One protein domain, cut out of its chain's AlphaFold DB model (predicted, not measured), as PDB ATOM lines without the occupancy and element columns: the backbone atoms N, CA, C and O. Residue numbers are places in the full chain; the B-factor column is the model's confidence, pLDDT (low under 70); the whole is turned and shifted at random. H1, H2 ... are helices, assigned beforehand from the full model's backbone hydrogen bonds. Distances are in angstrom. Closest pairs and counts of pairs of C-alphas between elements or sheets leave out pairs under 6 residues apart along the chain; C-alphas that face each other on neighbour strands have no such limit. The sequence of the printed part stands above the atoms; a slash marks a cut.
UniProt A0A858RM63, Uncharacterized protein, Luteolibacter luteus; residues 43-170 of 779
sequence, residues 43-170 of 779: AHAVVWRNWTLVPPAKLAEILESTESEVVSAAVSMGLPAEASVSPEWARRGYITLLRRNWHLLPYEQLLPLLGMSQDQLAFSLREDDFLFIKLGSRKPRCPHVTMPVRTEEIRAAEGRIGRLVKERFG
ATOM      1  N   ALA A  43      34.988 -13.591  -6.321       98.06
ATOM      2  CA  ALA A  43      33.784 -12.769  -6.465       98.06
ATOM      3  C   ALA A  43      32.986 -12.673  -5.154       98.06
ATOM      4  O   ALA A  43      32.550 -11.590  -4.779       98.06
ATOM      5  N   HIS A  44      32.871 -13.773  -4.400       98.56
ATOM      6  CA  HIS A  44      32.217 -13.763  -3.085       98.56
ATOM      7  C   HIS A  44      32.991 -12.907  -2.078       98.56
ATOM      8  O   HIS A  44      32.378 -12.162  -1.317       98.56
ATOM      9  N   ALA A  45      34.328 -12.955  -2.109       98.44
ATOM     10  CA  ALA A  45      35.162 -12.082  -1.286       98.44
ATOM     11  C   ALA A  45      34.990 -10.599  -1.666       98.44
ATOM     12  O   ALA A  45      34.901  -9.753  -0.778       98.44
ATOM     13  N   VAL A  46      34.882 -10.274  -2.963       98.56
ATOM     14  CA  VAL A  46      34.594  -8.908  -3.443       98.56
ATOM     15  C   VAL A  46      33.218  -8.443  -2.964       98.56
ATOM     16  O   VAL A  46      33.116  -7.344  -2.420       98.56
ATOM     17  N   VAL A  47      32.174  -9.267  -3.097       98.44
ATOM     18  CA  VAL A  47      30.834  -8.938  -2.581       98.44
ATOM     19  C   VAL A  47      30.884  -8.706  -1.074       98.44
ATOM     20  O   VAL A  47      30.453  -7.657  -0.602       98.44
ATOM     21  N   TRP A  48      31.470  -9.640  -0.321       98.38
ATOM     22  CA  TRP A  48      31.552  -9.560   1.134       98.38
ATOM     23  C   TRP A  48      32.274  -8.304   1.610       98.38
ATOM     24  O   TRP A  48      31.753  -7.544   2.429       98.38
ATOM     25  N   ARG A  49      33.478  -8.059   1.085       97.81
ATOM     26  CA  ARG A  49      34.322  -6.960   1.548       97.81
ATOM     27  C   ARG A  49      33.746  -5.600   1.189       97.81
ATOM     28  O   ARG A  49      34.040  -4.648   1.899       97.81
ATOM     29  N   ASN A  50      32.942  -5.478   0.141       97.62
ATOM     30  CA  ASN A  50      32.463  -4.176  -0.318       97.62
ATOM     31  C   ASN A  50      30.972  -3.927  -0.034       97.62
ATOM     32  O   ASN A  50      30.494  -2.835  -0.327       97.62
ATOM     33  N   TRP A  51      30.254  -4.873   0.587       96.38
ATOM     34  CA  TRP A  51      28.796  -4.804   0.789       96.38
ATOM     35  C   TRP A  51      28.300  -3.526   1.480       96.38
ATOM     36  O   TRP A  51      27.254  -2.995   1.127       96.38
ATOM     37  N   THR A  52      29.053  -3.009   2.454       93.19
ATOM     38  CA  THR A  52      28.702  -1.791   3.211       93.19
ATOM     39  C   THR A  52      29.449  -0.538   2.733       93.19
ATOM     40  O   THR A  52      29.358   0.518   3.360       93.19
ATOM     41  N   LEU A  53      30.197  -0.643   1.626       95.50
ATOM     42  CA  LEU A  53      31.038   0.430   1.077       95.50
ATOM     43  C   LEU A  53      30.638   0.831  -0.345       95.50
ATOM     44  O   LEU A  53      30.860   1.974  -0.736       95.50
ATOM     45  N   VAL A  54      30.092  -0.100  -1.130       96.50
ATOM     46  CA  VAL A  54      29.809   0.082  -2.556       96.50
ATOM     47  C   VAL A  54      28.393  -0.411  -2.857       96.50
ATOM     48  O   VAL A  54      28.043  -1.516  -2.440       96.50
ATOM     49  N   PRO A  55      27.570   0.367  -3.587       96.12
ATOM     50  CA  PRO A  55      26.221  -0.057  -3.947       96.12
ATOM     51  C   PRO A  55      26.207  -1.395  -4.711       96.12
ATOM     52  O   PRO A  55      27.049  -1.584  -5.597       96.12
ATOM     53  N   PRO A  56      25.233  -2.293  -4.458       97.25
ATOM     54  CA  PRO A  56      25.139  -3.591  -5.134       97.25
ATOM     55  C   PRO A  56      25.140  -3.502  -6.664       97.25
ATOM     56  O   PRO A  56      25.828  -4.282  -7.318       97.25
ATOM     57  N   ALA A  57      24.461  -2.503  -7.236       97.06
ATOM     58  CA  ALA A  57      24.474  -2.240  -8.675       97.06
ATOM     59  C   ALA A  57      25.893  -2.009  -9.233       97.06
ATOM     60  O   ALA A  57      26.231  -2.501 -10.308       97.06
ATOM     61  N   LYS A  58      26.753  -1.305  -8.485       97.25
ATOM     62  CA  LYS A  58      28.136  -1.049  -8.904       97.25
ATOM     63  C   LYS A  58      29.002  -2.302  -8.779       97.25
ATOM     64  O   LYS A  58      29.844  -2.548  -9.635       97.25
ATOM     65  N   LEU A  59      28.776  -3.121  -7.750       98.06
ATOM     66  CA  LEU A  59      29.431  -4.427  -7.627       98.06
ATOM     67  C   LEU A  59      29.034  -5.371  -8.767       98.06
ATOM     68  O   LEU A  59      29.888  -6.086  -9.280       98.06
ATOM     69  N   ALA A  60      27.769  -5.343  -9.189       98.12
ATOM     70  CA  ALA A  60      27.277  -6.123 -10.318       98.12
ATOM     71  C   ALA A  60      27.943  -5.714 -11.641       98.12
ATOM     72  O   ALA A  60      28.371  -6.586 -12.389       98.12
ATOM     73  N   GLU A  61      28.116  -4.408 -11.883       98.06
ATOM     74  CA  GLU A  61      28.882  -3.891 -13.028       98.06
ATOM     75  C   GLU A  61      30.324  -4.419 -13.021       98.06
ATOM     76  O   GLU A  61      30.798  -4.936 -14.027       98.06
ATOM     77  N   ILE A  62      31.009  -4.332 -11.877       97.94
ATOM     78  CA  ILE A  62      32.415  -4.744 -11.745       97.94
ATOM     79  C   ILE A  62      32.583  -6.252 -11.926       97.94
ATOM     80  O   ILE A  62      33.583  -6.678 -12.490       97.94
ATOM     81  N   LEU A  63      31.630  -7.050 -11.435       98.31
ATOM     82  CA  LEU A  63      31.659  -8.514 -11.478       98.31
ATOM     83  C   LEU A  63      30.963  -9.103 -12.716       98.31
ATOM     84  O   LEU A  63      30.752 -10.318 -12.759       98.31
ATOM     85  N   GLU A  64      30.593  -8.263 -13.689       97.81
ATOM     86  CA  GLU A  64      29.920  -8.649 -14.938       97.81
ATOM     87  C   GLU A  64      28.665  -9.515 -14.706       97.81
ATOM     88  O   GLU A  64      28.478 -10.575 -15.301       97.81
ATOM     89  N   SER A  65      27.804  -9.078 -13.787       97.56
ATOM     90  CA  SER A  65      26.640  -9.827 -13.303       97.56
ATOM     91  C   SER A  65      25.438  -8.902 -13.084       97.56
ATOM     92  O   SER A  65      25.482  -7.707 -13.377       97.56
ATOM     93  N   THR A  66      24.321  -9.446 -12.603       97.56
ATOM     94  CA  THR A  66      23.136  -8.667 -12.241       97.56
ATOM     95  C   THR A  66      23.137  -8.295 -10.759       97.56
ATOM     96  O   THR A  66      23.654  -9.016  -9.906       97.56
ATOM     97  N   GLU A  67      22.486  -7.180 -10.422       97.62
ATOM     98  CA  GLU A  67      22.316  -6.766  -9.024       97.62
ATOM     99  C   GLU A  67      21.616  -7.850  -8.187       97.62
ATOM    100  O   GLU A  67      22.013  -8.116  -7.055       97.62
ATOM    101  N   SER A  68      20.628  -8.542  -8.764       96.94
ATOM    102  CA  SER A  68      19.907  -9.624  -8.084       96.94
ATOM    103  C   SER A  68      20.810 -10.812  -7.737       96.94
ATOM    104  O   SER A  68      20.676 -11.380  -6.651       96.94
ATOM    105  N   GLU A  69      21.752 -11.176  -8.610       96.56
ATOM    106  CA  GLU A  69      22.719 -12.247  -8.342       96.56
ATOM    107  C   GLU A  69      23.675 -11.867  -7.211       96.56
ATOM    108  O   GLU A  69      23.872 -12.660  -6.286       96.56
ATOM    109  N   VAL A  70      24.195 -10.637  -7.239       97.75
ATOM    110  CA  VAL A  70      25.052 -10.079  -6.184       97.75
ATOM    111  C   VAL A  70      24.325 -10.062  -4.835       97.75
ATOM    112  O   VAL A  70      24.854 -10.575  -3.847       97.75
ATOM    113  N   VAL A  71      23.093  -9.542  -4.789       97.81
ATOM    114  CA  VAL A  71      22.259  -9.516  -3.574       97.81
ATOM    115  C   VAL A  71      21.975 -10.936  -3.084       97.81
ATOM    116  O   VAL A  71      22.082 -11.219  -1.892       97.81
ATOM    117  N   SER A  72      21.649 -11.861  -3.988       96.88
ATOM    118  CA  SER A  72      21.339 -13.240  -3.612       96.88
ATOM    119  C   SER A  72      22.549 -13.966  -3.017       96.88
ATOM    120  O   SER A  72      22.394 -14.678  -2.020       96.88
ATOM    121  N   ALA A  73      23.749 -13.771  -3.573       96.94
ATOM    122  CA  ALA A  73      24.991 -14.305  -3.013       96.94
ATOM    123  C   ALA A  73      25.294 -13.689  -1.636       96.94
ATOM    124  O   ALA A  73      25.576 -14.413  -0.678       96.94
ATOM    125  N   ALA A  74      25.148 -12.366  -1.500       97.31
ATOM    126  CA  ALA A  74      25.350 -11.654  -0.240       97.31
ATOM    127  C   ALA A  74      24.436 -12.186   0.879       97.31
ATOM    128  O   ALA A  74      24.917 -12.588   1.943       97.31
ATOM    129  N   VAL A  75      23.129 -12.270   0.615       97.25
ATOM    130  CA  VAL A  75      22.132 -12.791   1.567       97.25
ATOM    131  C   VAL A  75      22.412 -14.246   1.929       97.25
ATOM    132  O   VAL A  75      22.295 -14.628   3.093       97.25
ATOM    133  N   SER A  76      22.834 -15.063   0.960       97.25
ATOM    134  CA  SER A  76      23.153 -16.475   1.205       97.25
ATOM    135  C   SER A  76      24.353 -16.641   2.144       97.25
ATOM    136  O   SER A  76      24.361 -17.565   2.955       97.25
ATOM    137  N   MET A  77      25.316 -15.713   2.101       97.81
ATOM    138  CA  MET A  77      26.432 -15.626   3.053       97.81
ATOM    139  C   MET A  77      26.057 -14.979   4.401       97.81
ATOM    140  O   MET A  77      26.905 -14.879   5.283       97.81
ATOM    141  N   GLY A  78      24.803 -14.565   4.604       96.38
ATOM    142  CA  GLY A  78      24.321 -13.983   5.864       96.38
ATOM    143  C   GLY A  78      24.429 -12.458   5.962       96.38
ATOM    144  O   GLY A  78      24.269 -11.914   7.055       96.38
ATOM    145  N   LEU A  79      24.689 -11.761   4.852       96.12
ATOM    146  CA  LEU A  79      24.631 -10.298   4.801       96.12
ATOM    147  C   LEU A  79      23.171  -9.802   4.754       96.12
ATOM    148  O   LEU A  79      22.291 -10.528   4.285       96.12
ATOM    149  N   PRO A  80      22.884  -8.571   5.220       93.25
ATOM    150  CA  PRO A  80      21.550  -7.979   5.104       93.25
ATOM    151  C   PRO A  80      21.111  -7.852   3.640       93.25
ATOM    152  O   PRO A  80      21.939  -7.552   2.784       93.25
ATOM    153  N   ALA A  81      19.814  -8.030   3.367       90.69
ATOM    154  CA  ALA A  81      19.261  -7.916   2.013       90.69
ATOM    155  C   ALA A  81      19.406  -6.504   1.424       90.69
ATOM    156  O   ALA A  81      19.641  -6.357   0.228       90.69
ATOM    157  N   GLU A  82      19.306  -5.482   2.273       87.50
ATOM    158  CA  GLU A  82      19.550  -4.093   1.901       87.50
ATOM    159  C   GLU A  82      20.962  -3.679   2.321       87.50
ATOM    160  O   GLU A  82      21.327  -3.730   3.500       87.50
ATOM    161  N   ALA A  83      21.769  -3.262   1.346       84.06
ATOM    162  CA  ALA A  83      23.077  -2.680   1.598       84.06
ATOM    163  C   ALA A  83      22.920  -1.236   2.097       84.06
ATOM    164  O   ALA A  83      22.376  -0.383   1.399       84.06
ATOM    165  N   SER A  84      23.439  -0.945   3.291       85.44
ATOM    166  CA  SER A  84      23.539   0.424   3.804       85.44
ATOM    167  C   SER A  84      24.930   0.975   3.501       85.44
ATOM    168  O   SER A  84      25.916   0.552   4.108       85.44
ATOM    169  N   VAL A  85      25.010   1.884   2.527       89.94
ATOM    170  CA  VAL A  85      26.272   2.465   2.050       89.94
ATOM    171  C   VAL A  85      26.288   3.965   2.329       89.94
ATOM    172  O   VAL A  85      25.512   4.726   1.754       89.94
ATOM    173  N   SER A  86      27.197   4.398   3.207       88.81
ATOM    174  CA  SER A  86      27.422   5.823   3.472       88.81
ATOM    175  C   SER A  86      28.011   6.521   2.234       88.81
ATOM    176  O   SER A  86      29.016   6.039   1.703       88.81
ATOM    177  N   PRO A  87      27.480   7.683   1.804       87.38
ATOM    178  CA  PRO A  87      28.062   8.471   0.713       87.38
ATOM    179  C   PRO A  87      29.512   8.911   0.966       87.38
ATOM    180  O   PRO A  87      30.250   9.184   0.018       87.38
ATOM    181  N   GLU A  88      29.945   8.964   2.231       89.81
ATOM    182  CA  GLU A  88      31.315   9.342   2.587       89.81
ATOM    183  C   GLU A  88      32.357   8.326   2.089       89.81
ATOM    184  O   GLU A  88      33.495   8.716   1.829       89.81
ATOM    185  N   TRP A  89      31.983   7.061   1.839       92.38
ATOM    186  CA  TRP A  89      32.893   6.075   1.235       92.38
ATOM    187  C   TRP A  89      33.402   6.510  -0.140       92.38
ATOM    188  O   TRP A  89      34.598   6.408  -0.403       92.38
ATOM    189  N   ALA A  90      32.531   7.061  -0.988       86.81
ATOM    190  CA  ALA A  90      32.926   7.552  -2.309       86.81
ATOM    191  C   ALA A  90      33.809   8.810  -2.228       86.81
ATOM    192  O   ALA A  90      34.627   9.052  -3.108       86.81
ATOM    193  N   ARG A  91      33.656   9.615  -1.169       84.06
ATOM    194  CA  ARG A  91      34.389  10.880  -0.996       84.06
ATOM    195  C   ARG A  91      35.744  10.712  -0.324       84.06
ATOM    196  O   ARG A  91      36.660  11.475  -0.606       84.06
ATOM    197  N   ARG A  92      35.846   9.772   0.616       88.69
ATOM    198  CA  ARG A  92      36.972   9.668   1.555       88.69
ATOM    199  C   ARG A  92      37.482   8.246   1.734       88.69
ATOM    200  O   ARG A  92      38.472   8.053   2.407       88.69
ATOM    201  N   GLY A  93      36.822   7.232   1.189       92.56
ATOM    202  CA  GLY A  93      37.067   5.830   1.533       92.56
ATOM    203  C   GLY A  93      38.044   5.071   0.637       92.56
ATOM    204  O   GLY A  93      38.245   3.873   0.846       92.56
ATOM    205  N   TYR A  94      38.640   5.727  -0.363       94.12
ATOM    206  CA  TYR A  94      39.332   5.038  -1.457       94.12
ATOM    207  C   TYR A  94      40.545   4.204  -1.000       94.12
ATOM    208  O   TYR A  94      40.721   3.108  -1.519       94.12
ATOM    209  N   ILE A  95      41.332   4.635   0.003       95.44
ATOM    210  CA  ILE A  95      42.462   3.833   0.532       95.44
ATOM    211  C   ILE A  95      41.966   2.519   1.150       95.44
ATOM    212  O   ILE A  95      42.521   1.454   0.868       95.44
ATOM    213  N   THR A  96      40.890   2.566   1.943       97.00
ATOM    214  CA  THR A  96      40.263   1.360   2.496       97.00
ATOM    215  C   THR A  96      39.790   0.441   1.366       97.00
ATOM    216  O   THR A  96      40.127  -0.741   1.361       97.00
ATOM    217  N   LEU A  97      39.050   0.969   0.382       97.00
ATOM    218  CA  LEU A  97      38.570   0.198  -0.775       97.00
ATOM    219  C   LEU A  97      39.723  -0.442  -1.555       97.00
ATOM    220  O   LEU A  97      39.664  -1.627  -1.893       97.00
ATOM    221  N   LEU A  98      40.791   0.317  -1.792       97.19
ATOM    222  CA  LEU A  98      41.981  -0.134  -2.498       97.19
ATOM    223  C   LEU A  98      42.646  -1.300  -1.763       97.19
ATOM    224  O   LEU A  98      42.869  -2.352  -2.362       97.19
ATOM    225  N   ARG A  99      42.893  -1.165  -0.454       96.81
ATOM    226  CA  ARG A  99      43.525  -2.208   0.371       96.81
ATOM    227  C   ARG A  99      42.721  -3.508   0.396       96.81
ATOM    228  O   ARG A  99      43.289  -4.585   0.225       96.81
ATOM    229  N   ARG A 100      41.396  -3.421   0.552       96.25
ATOM    230  CA  ARG A 100      40.482  -4.584   0.610       96.25
ATOM    231  C   ARG A 100      40.499  -5.432  -0.659       96.25
ATOM    232  O   ARG A 100      40.294  -6.647  -0.590       96.25
ATOM    233  N   ASN A 101      40.741  -4.785  -1.798       98.12
ATOM    234  CA  ASN A 101      40.670  -5.385  -3.126       98.12
ATOM    235  C   ASN A 101      42.049  -5.535  -3.795       98.12
ATOM    236  O   ASN A 101      42.127  -6.050  -4.908       98.12
ATOM    237  N   TRP A 102      43.141  -5.156  -3.119       97.50
ATOM    238  CA  TRP A 102      44.499  -5.149  -3.681       97.50
ATOM    239  C   TRP A 102      44.964  -6.521  -4.186       97.50
ATOM    240  O   TRP A 102      45.621  -6.620  -5.224       97.50
ATOM    241  N   HIS A 103      44.566  -7.578  -3.471       97.00
ATOM    242  CA  HIS A 103      44.812  -8.983  -3.824       97.00
ATOM    243  C   HIS A 103      43.663  -9.639  -4.597       97.00
ATOM    244  O   HIS A 103      43.799 -10.782  -5.015       97.00
ATOM    245  N   LEU A 104      42.543  -8.944  -4.807       97.81
ATOM    246  CA  LEU A 104      41.358  -9.514  -5.454       97.81
ATOM    247  C   LEU A 104      41.200  -9.054  -6.901       97.81
ATOM    248  O   LEU A 104      40.889  -9.875  -7.753       97.81
ATOM    249  N   LEU A 105      41.419  -7.766  -7.175       98.31
ATOM    250  CA  LEU A 105      41.055  -7.149  -8.449       98.31
ATOM    251  C   LEU A 105      42.284  -6.645  -9.231       98.31
ATOM    252  O   LEU A 105      43.221  -6.095  -8.633       98.31
ATOM    253  N   PRO A 106      42.310  -6.801 -10.567       97.38
ATOM    254  CA  PRO A 106      43.244  -6.096 -11.441       97.38
ATOM    255  C   PRO A 106      42.902  -4.599 -11.515       97.38
ATOM    256  O   PRO A 106      41.809  -4.174 -11.136       97.38
ATOM    257  N   TYR A 107      43.830  -3.776 -12.018       97.69
ATOM    258  CA  TYR A 107      43.611  -2.326 -12.115       97.69
ATOM    259  C   TYR A 107      42.375  -1.953 -12.941       97.69
ATOM    260  O   TYR A 107      41.646  -1.045 -12.555       97.69
ATOM    261  N   GLU A 108      42.095  -2.694 -14.012       97.12
ATOM    262  CA  GLU A 108      40.906  -2.509 -14.857       97.12
ATOM    263  C   GLU A 108      39.578  -2.603 -14.084       97.12
ATOM    264  O   GLU A 108      38.634  -1.909 -14.439       97.12
ATOM    265  N   GLN A 109      39.519  -3.385 -12.997       98.19
ATOM    266  CA  GLN A 109      38.347  -3.479 -12.116       98.19
ATOM    267  C   GLN A 109      38.451  -2.546 -10.895       98.19
ATOM    268  O   GLN A 109      37.432  -2.082 -10.385       98.19
ATOM    269  N   LEU A 110      39.665  -2.212 -10.435       98.06
ATOM    270  CA  LEU A 110      39.870  -1.251  -9.342       98.06
ATOM    271  C   LEU A 110      39.502   0.183  -9.739       98.06
ATOM    272  O   LEU A 110      38.881   0.885  -8.949       98.06
ATOM    273  N   LEU A 111      39.857   0.627 -10.945       97.56
ATOM    274  CA  LEU A 111      39.555   1.983 -11.418       97.56
ATOM    275  C   LEU A 111      38.045   2.305 -11.376       97.56
ATOM    276  O   LEU A 111      37.673   3.280 -10.714       97.56
ATOM    277  N   PRO A 112      37.147   1.490 -11.975       96.81
ATOM    278  CA  PRO A 112      35.710   1.725 -11.869       96.81
ATOM    279  C   PRO A 112      35.168   1.520 -10.448       96.81
ATOM    280  O   PRO A 112      34.238   2.234 -10.081       96.81
ATOM    281  N   LEU A 113      35.735   0.613  -9.636       97.06
ATOM    282  CA  LEU A 113      35.365   0.456  -8.217       97.06
ATOM    283  C   LEU A 113      35.597   1.742  -7.419       97.06
ATOM    284  O   LEU A 113      34.754   2.131  -6.615       97.06
ATOM    285  N   LEU A 114      36.741   2.389  -7.638       95.31
ATOM    286  CA  LEU A 114      37.143   3.607  -6.934       95.31
ATOM    287  C   LEU A 114      36.501   4.867  -7.525       95.31
ATOM    288  O   LEU A 114      36.523   5.912  -6.884       95.31
ATOM    289  N   GLY A 115      35.966   4.789  -8.748       93.38
ATOM    290  CA  GLY A 115      35.520   5.964  -9.495       93.38
ATOM    291  C   GLY A 115      36.679   6.889  -9.884       93.38
ATOM    292  O   GLY A 115      36.487   8.099  -9.972       93.38
ATOM    293  N   MET A 116      37.878   6.331 -10.085       93.75
ATOM    294  CA  MET A 116      39.101   7.076 -10.391       93.75
ATOM    295  C   MET A 116      39.590   6.791 -11.810       93.75
ATOM    296  O   MET A 116      39.521   5.661 -12.296       93.75
ATOM    297  N   SER A 117      40.148   7.811 -12.461       93.44
ATOM    298  CA  SER A 117      40.952   7.641 -13.668       93.44
ATOM    299  C   SER A 117      42.331   7.064 -13.338       93.44
ATOM    300  O   SER A 117      42.784   7.078 -12.190       93.44
ATOM    301  N   GLN A 118      43.028   6.588 -14.370       93.31
ATOM    302  CA  GLN A 118      44.400   6.100 -14.243       93.31
ATOM    303  C   GLN A 118      45.335   7.165 -13.651       93.31
ATOM    304  O   GLN A 118      46.075   6.876 -12.713       93.31
ATOM    305  N   ASP A 119      45.254   8.404 -14.145       86.62
ATOM    306  CA  ASP A 119      46.103   9.505 -13.681       86.62
ATOM    307  C   ASP A 119      45.804   9.898 -12.231       86.62
ATOM    308  O   ASP A 119      46.729  10.184 -11.473       86.62
ATOM    309  N   GLN A 120      44.527   9.870 -11.826       87.94
ATOM    310  CA  GLN A 120      44.125  10.133 -10.442       87.94
ATOM    311  C   GLN A 120      44.719   9.090  -9.495       87.94
ATOM    312  O   GLN A 120      45.360   9.453  -8.512       87.94
ATOM    313  N   LEU A 121      44.574   7.799  -9.817       92.50
ATOM    314  CA  LEU A 121      45.130   6.738  -8.982       92.50
ATOM    315  C   LEU A 121      46.667   6.762  -8.979       92.50
ATOM    316  O   LEU A 121      47.269   6.583  -7.924       92.50
ATOM    317  N   ALA A 122      47.316   7.024 -10.118       89.00
ATOM    318  CA  ALA A 122      48.772   7.146 -10.197       89.00
ATOM    319  C   ALA A 122      49.302   8.317  -9.352       89.00
ATOM    320  O   ALA A 122      50.323   8.179  -8.679       89.00
ATOM    321  N   PHE A 123      48.602   9.456  -9.359       84.06
ATOM    322  CA  PHE A 123      48.910  10.594  -8.494       84.06
ATOM    323  C   PHE A 123      48.755  10.223  -7.016       84.06
ATOM    324  O   PHE A 123      49.705  10.386  -6.254       84.06
ATOM    325  N   SER A 124      47.614   9.648  -6.628       87.56
ATOM    326  CA  SER A 124      47.343   9.249  -5.242       87.56
ATOM    327  C   SER A 124      48.335   8.221  -4.702       87.56
ATOM    328  O   SER A 124      48.855   8.378  -3.604       87.56
ATOM    329  N   LEU A 125      48.674   7.191  -5.486       90.12
ATOM    330  CA  LEU A 125      49.658   6.171  -5.097       90.12
ATOM    331  C   LEU A 125      51.033   6.764  -4.751       90.12
ATOM    332  O   LEU A 125      51.790   6.147  -3.997       90.12
ATOM    333  N   ARG A 126      51.348   7.940  -5.297       82.88
ATOM    334  CA  ARG A 126      52.611   8.640  -5.091       82.88
ATOM    335  C   ARG A 126      52.540   9.708  -4.001       82.88
ATOM    336  O   ARG A 126      53.437   9.760  -3.168       82.88
ATOM    337  N   GLU A 127      51.544  10.585  -4.060       81.94
ATOM    338  CA  GLU A 127      51.501  11.806  -3.245       81.94
ATOM    339  C   GLU A 127      50.780  11.605  -1.907       81.94
ATOM    340  O   GLU A 127      51.043  12.343  -0.956       81.94
ATOM    341  N   ASP A 128      49.906  10.601  -1.796       85.62
ATOM    342  CA  ASP A 128      49.138  10.374  -0.573       85.62
ATOM    343  C   ASP A 128      49.962   9.534   0.408       85.62
ATOM    344  O   ASP A 128      49.967   8.311   0.337       85.62
ATOM    345  N   ASP A 129      50.701  10.197   1.301       85.75
ATOM    346  CA  ASP A 129      51.422   9.632   2.458       85.75
ATOM    347  C   ASP A 129      51.956   8.197   2.254       85.75
ATOM    348  O   ASP A 129      51.499   7.239   2.885       85.75
ATOM    349  N   PHE A 130      52.906   8.040   1.326       87.00
ATOM    350  CA  PHE A 130      53.566   6.767   1.009       87.00
ATOM    351  C   PHE A 130      52.613   5.619   0.606       87.00
ATOM    352  O   PHE A 130      52.947   4.448   0.803       87.00
ATOM    353  N   LEU A 131      51.444   5.903   0.016       92.38
ATOM    354  CA  LEU A 131      50.396   4.907  -0.252       92.38
ATOM    355  C   LEU A 131      50.896   3.671  -1.013       92.38
ATOM    356  O   LEU A 131      50.602   2.548  -0.606       92.38
ATOM    357  N   PHE A 132      51.698   3.818  -2.073       93.44
ATOM    358  CA  PHE A 132      52.229   2.644  -2.779       93.44
ATOM    359  C   PHE A 132      53.176   1.794  -1.912       93.44
ATOM    360  O   PHE A 132      53.167   0.567  -2.017       93.44
ATOM    361  N   ILE A 133      53.952   2.410  -1.015       93.88
ATOM    362  CA  ILE A 133      54.808   1.700  -0.045       93.88
ATOM    363  C   ILE A 133      53.952   0.995   1.008       93.88
ATOM    364  O   ILE A 133      54.205  -0.172   1.312       93.88
ATOM    365  N   LYS A 134      52.884   1.642   1.488       95.44
ATOM    366  CA  LYS A 134      51.885   1.024   2.372       95.44
ATOM    367  C   LYS A 134      51.226  -0.194   1.719       95.44
ATOM    368  O   LYS A 134      50.924  -1.173   2.392       95.44
ATOM    369  N   LEU A 135      51.102  -0.214   0.393       96.25
ATOM    370  CA  LEU A 135      50.613  -1.363  -0.383       96.25
ATOM    371  C   LEU A 135      51.697  -2.417  -0.705       96.25
ATOM    372  O   LEU A 135      51.428  -3.384  -1.420       96.25
ATOM    373  N   GLY A 136      52.913  -2.267  -0.167       94.62
ATOM    374  CA  GLY A 136      54.032  -3.206  -0.322       94.62
ATOM    375  C   GLY A 136      54.907  -2.963  -1.552       94.62
ATOM    376  O   GLY A 136      55.649  -3.866  -1.957       94.62
ATOM    377  N   SER A 137      54.792  -1.778  -2.165       94.50
ATOM    378  CA  SER A 137      55.481  -1.365  -3.396       94.50
ATOM    379  C   SER A 137      55.319  -2.367  -4.541       94.50
ATOM    380  O   SER A 137      56.237  -2.591  -5.331       94.50
ATOM    381  N   ARG A 138      54.150  -3.017  -4.596       93.88
ATOM    382  CA  ARG A 138      53.812  -4.048  -5.578       93.88
ATOM    383  C   ARG A 138      52.308  -4.171  -5.750       93.88
ATOM    384  O   ARG A 138      51.576  -4.101  -4.765       93.88
ATOM    385  N   LYS A 139      51.864  -4.460  -6.969       96.25
ATOM    386  CA  LYS A 139      50.500  -4.879  -7.285       96.25
ATOM    387  C   LYS A 139      50.512  -6.357  -7.697       96.25
ATOM    388  O   LYS A 139      51.082  -6.686  -8.738       96.25
ATOM    389  N   PRO A 140      49.854  -7.254  -6.941       95.50
ATOM    390  CA  PRO A 140      49.703  -8.644  -7.355       95.50
ATOM    391  C   PRO A 140      48.989  -8.763  -8.706       95.50
ATOM    392  O   PRO A 140      48.045  -8.005  -8.982       95.50
ATOM    393  N   ARG A 141      49.399  -9.742  -9.525       94.94
ATOM    394  CA  ARG A 141      48.741 -10.083 -10.798       94.94
ATOM    395  C   ARG A 141      47.427 -10.817 -10.537       94.94
ATOM    396  O   ARG A 141      47.343 -12.038 -10.620       94.94
ATOM    397  N   CYS A 142      46.413 -10.050 -10.163       96.50
ATOM    398  CA  CYS A 142      45.067 -10.558  -9.937       96.50
ATOM    399  C   CYS A 142      44.420 -10.955 -11.273       96.50
ATOM    400  O   CYS A 142      44.485 -10.164 -12.217       96.50
ATOM    401  N   PRO A 143      43.790 -12.138 -11.365       95.75
ATOM    402  CA  PRO A 143      42.953 -12.469 -12.508       95.75
ATOM    403  C   PRO A 143      41.720 -11.561 -12.539       95.75
ATOM    404  O   PRO A 143      41.271 -11.089 -11.496       95.75
ATOM    405  N   HIS A 144      41.160 -11.362 -13.729       97.81
ATOM    406  CA  HIS A 144      39.858 -10.724 -13.879       97.81
ATOM    407  C   HIS A 144      38.779 -11.545 -13.151       97.81
ATOM    408  O   HIS A 144      38.749 -12.774 -13.266       97.81
ATOM    409  N   VAL A 145      37.914 -10.882 -12.383       98.12
ATOM    410  CA  VAL A 145      36.927 -11.534 -11.508       98.12
ATOM    411  C   VAL A 145      35.513 -11.321 -12.034       98.12
ATOM    412  O   VAL A 145      35.036 -10.194 -12.067       98.12
ATOM    413  N   THR A 146      34.809 -12.410 -12.333       97.75
ATOM    414  CA  THR A 146      33.379 -12.398 -12.675       97.75
ATOM    415  C   THR A 146      32.569 -13.215 -11.673       97.75
ATOM    416  O   THR A 146      33.112 -14.063 -10.950       97.75
ATOM    417  N   MET A 147      31.262 -12.964 -11.593       96.56
ATOM    418  CA  MET A 147      30.377 -13.769 -10.753       96.56
ATOM    419  C   MET A 147      30.284 -15.207 -11.299       96.56
ATOM    420  O   MET A 147      29.899 -15.396 -12.454       96.56
ATOM    421  N   PRO A 148      30.617 -16.246 -10.509       94.81
ATOM    422  CA  PRO A 148      30.533 -17.620 -10.983       94.81
ATOM    423  C   PRO A 148      29.082 -18.108 -11.051       94.81
ATOM    424  O   PRO A 148      28.210 -17.661 -10.306       94.81
ATOM    425  N   VAL A 149      28.845 -19.133 -11.875       93.56
ATOM    426  CA  VAL A 149      27.584 -19.885 -11.854       93.56
ATOM    427  C   VAL A 149      27.407 -20.538 -10.482       93.56
ATOM    428  O   VAL A 149      28.272 -21.288 -10.034       93.56
ATOM    429  N   ARG A 150      26.270 -20.294  -9.820       92.00
ATOM    430  CA  ARG A 150      25.971 -20.843  -8.485       92.00
ATOM    431  C   ARG A 150      25.578 -22.321  -8.557       92.00
ATOM    432  O   ARG A 150      24.389 -22.659  -8.611       92.00
ATOM    433  N   THR A 151      26.583 -23.194  -8.564       95.31
ATOM    434  CA  THR A 151      26.415 -24.649  -8.417       95.31
ATOM    435  C   THR A 151      25.887 -25.010  -7.024       95.31
ATOM    436  O   THR A 151      25.814 -24.156  -6.135       95.31
ATOM    437  N   GLU A 152      25.504 -26.270  -6.816       94.94
ATOM    438  CA  GLU A 152      25.047 -26.737  -5.502       94.94
ATOM    439  C   GLU A 152      26.156 -26.617  -4.444       94.94
ATOM    440  O   GLU A 152      25.902 -26.207  -3.314       94.94
ATOM    441  N   GLU A 153      27.412 -26.869  -4.821       95.38
ATOM    442  CA  GLU A 153      28.569 -26.736  -3.930       95.38
ATOM    443  C   GLU A 153      28.770 -25.287  -3.471       95.38
ATOM    444  O   GLU A 153      29.032 -25.050  -2.287       95.38
ATOM    445  N   ILE A 154      28.609 -24.320  -4.385       96.00
ATOM    446  CA  ILE A 154      28.682 -22.888  -4.065       96.00
ATOM    447  C   ILE A 154      27.543 -22.502  -3.121       96.00
ATOM    448  O   ILE A 154      27.811 -21.908  -2.078       96.00
ATOM    449  N   ARG A 155      26.299 -22.911  -3.406       95.88
ATOM    450  CA  ARG A 155      25.142 -22.632  -2.530       95.88
ATOM    451  C   ARG A 155      25.313 -23.227  -1.140       95.88
ATOM    452  O   ARG A 155      25.028 -22.572  -0.136       95.88
ATOM    453  N   ALA A 156      25.823 -24.453  -1.062       96.31
ATOM    454  CA  ALA A 156      26.122 -25.103   0.203       96.31
ATOM    455  C   ALA A 156      27.217 -24.352   0.980       96.31
ATOM    456  O   ALA A 156      27.119 -24.230   2.202       96.31
ATOM    457  N   ALA A 157      28.245 -23.843   0.293       96.38
ATOM    458  CA  ALA A 157      29.316 -23.055   0.897       96.38
ATOM    459  C   ALA A 157      28.832 -21.687   1.396       96.38
ATOM    460  O   ALA A 157      29.091 -21.352   2.552       96.38
ATOM    461  N   GLU A 158      28.066 -20.947   0.590       97.75
ATOM    462  CA  GLU A 158      27.413 -19.700   1.004       97.75
ATOM    463  C   GLU A 158      26.549 -19.940   2.252       97.75
ATOM    464  O   GLU A 158      26.731 -19.281   3.272       97.75
ATOM    465  N   GLY A 159      25.688 -20.965   2.222       97.50
ATOM    466  CA  GLY A 159      24.813 -21.301   3.344       97.50
ATOM    467  C   GLY A 159      25.560 -21.725   4.615       97.50
ATOM    468  O   GLY A 159      25.063 -21.483   5.717       97.50
ATOM    469  N   ARG A 160      26.751 -22.338   4.506       97.75
ATOM    470  CA  ARG A 160      27.625 -22.599   5.668       97.75
ATOM    471  C   ARG A 160      28.107 -21.292   6.295       97.75
ATOM    472  O   ARG A 160      28.014 -21.157   7.512       97.75
ATOM    473  N   ILE A 161      28.556 -20.340   5.476       98.38
ATOM    474  CA  ILE A 161      28.978 -19.011   5.940       98.38
ATOM    475  C   ILE A 161      27.797 -18.296   6.607       98.38
ATOM    476  O   ILE A 161      27.918 -17.867   7.751       98.38
ATOM    477  N   GLY A 162      26.626 -18.266   5.963       97.88
ATOM    478  CA  GLY A 162      25.432 -17.626   6.521       97.88
ATOM    479  C   GLY A 162      24.990 -18.213   7.866       97.88
ATOM    480  O   GLY A 162      24.638 -17.464   8.780       97.88
ATOM    481  N   ARG A 163      25.063 -19.543   8.039       97.94
ATOM    482  CA  ARG A 163      24.789 -20.193   9.335       97.94
ATOM    483  C   ARG A 163      25.797 -19.795  10.405       97.94
ATOM    484  O   ARG A 163      25.377 -19.450  11.506       97.94
ATOM    485  N   LEU A 164      27.090 -19.800  10.077       97.88
ATOM    486  CA  LEU A 164      28.148 -19.400  11.004       97.88
ATOM    487  C   LEU A 164      27.972 -17.948  11.463       97.88
ATOM    488  O   LEU A 164      28.038 -17.662  12.658       97.88
ATOM    489  N   VAL A 165      27.713 -17.035  10.523       97.31
ATOM    490  CA  VAL A 165      27.471 -15.616  10.810       97.31
ATOM    491  C   VAL A 165      26.292 -15.469  11.769       97.31
ATOM    492  O   VAL A 165      26.432 -14.839  12.819       97.31
ATOM    493  N   LYS A 166      25.166 -16.128  11.469       95.94
ATOM    494  CA  LYS A 166      23.974 -16.108  12.323       95.94
ATOM    495  C   LYS A 166      24.236 -16.677  13.719       95.94
ATOM    496  O   LYS A 166      23.756 -16.117  14.697       95.94
ATOM    497  N   GLU A 167      24.999 -17.762  13.830       96.25
ATOM    498  CA  GLU A 167      25.336 -18.387  15.114       96.25
ATOM    499  C   GLU A 167      26.242 -17.497  15.979       96.25
ATOM    500  O   GLU A 167      26.069 -17.423  17.196       96.25
ATOM    501  N   ARG A 168      27.226 -16.822  15.372       95.38
ATOM    502  CA  ARG A 168      28.254 -16.070  16.109       95.38
ATOM    503  C   ARG A 168      27.878 -14.618  16.391       95.38
ATOM    504  O   ARG A 168      28.363 -14.081  17.393       95.38
ATOM    505  N   PHE A 169      27.046 -14.012  15.541       94.00
ATOM    506  CA  PHE A 169      26.712 -12.582  15.569       94.00
ATOM    507  C   PHE A 169      25.206 -12.276  15.522       94.00
ATOM    508  O   PHE A 169      24.828 -11.119  15.681       94.00
ATOM    509  N   GLY A 170      24.342 -13.275  15.316       92.38
ATOM    510  CA  GLY A 170      22.923 -13.040  15.048       92.38
ATOM    511  C   GLY A 170      22.682 -12.478  13.643       92.38
ATOM    512  O   GLY A 170      23.493 -12.654  12.733       92.38
TER     513      GLY A 170
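This is residues 43 to 170 of the 779 residues of an uncharacterized protein of Luteolibacter luteus (UniProt A0A858RM63). What shape do these coordinates draw? Two groups of short helices, H1 with H2 and H3, then H4, H5 and H6, sit next to each other along an elongated body; the longest helix, H9, stands beside H3 at one end, and H7 with H8 makes the other end. Residues 135 to 151, with no named element, run back along the body's length from H8 to H9. What is it made of, and how large is it? The printed part has 128 residues, with nine named helices in the order H1 to H9 and no named strand: all helix. It is compact, with a radius of gyration of the C-alphas of 15.5 A, and spans 44 by 28 by 25 A.

Where do the first helices lie? H1 is residues 43 to 50, from C-alpha 43 at (33.784, -12.769, -6.465); H2 is residues 56 to 62, and H3 is residues 67 to 76, 14.1 A long. What follows? H4 is residues 88 to 92, H5 94 to 101, H6 107 to 114, H7 118 to 127, 14.3 A long, and H8 131 to 134. Where is the longest helix? H9, residues 152 to 169, is 25.4 A long and ends with C-alpha 169 at (26.712, -12.582, 15.569).

What does the hub, H3, touch? H1 touches it about perpendicular at 86 degrees, with the C-alphas of Val 47 and Ala 74 closest at 6.6 A. H2 touches it at Ala 57 and Glu 67, their closest C-alphas 5.0 A apart, and H9 touches it with residues 155 to 162 alone, closest at the C-alphas of Ser 76 and Glu 158, 5.3 A. How do the two groups meet? H2 touches H6 at a shallow tilt of 23 degrees, opposite ways, the closest C-alphas being those of Ile 62 and Gln 109, 6.1 A apart. H1 and H5 only just touch, with 3 pairs of C-alphas within 8 A, the closest those of Arg 49 and Arg 100 at 6.7 A. What of the other helices? H5 touches H6, closest at the C-alphas of Tyr 94 and Leu 114, 6.1 A; H4 and H5 meet only through their link. H7 and H8 touch only at the corner, with the C-alphas of Leu 125 and Phe 132 closest at 4.9 A. Are the helix backbones complete? Each O i to N i+4 pair is within hydrogen-bond range in H1, H2, H3, H4, H5 and H9, with 3 of 4 in H6 and 5 of 6 in H7; H8 is too short for such a pair.

How far does it reach? The two C-alphas farthest apart, those of Glu 127 and Glu 152, are 46.8 A apart. Is it continuous, and how sure is the model? The printed part has no cut, and the links H3 to H4 and H8 to H9 are long. Its mean pLDDT is 94.7, and no printed residue is under 70.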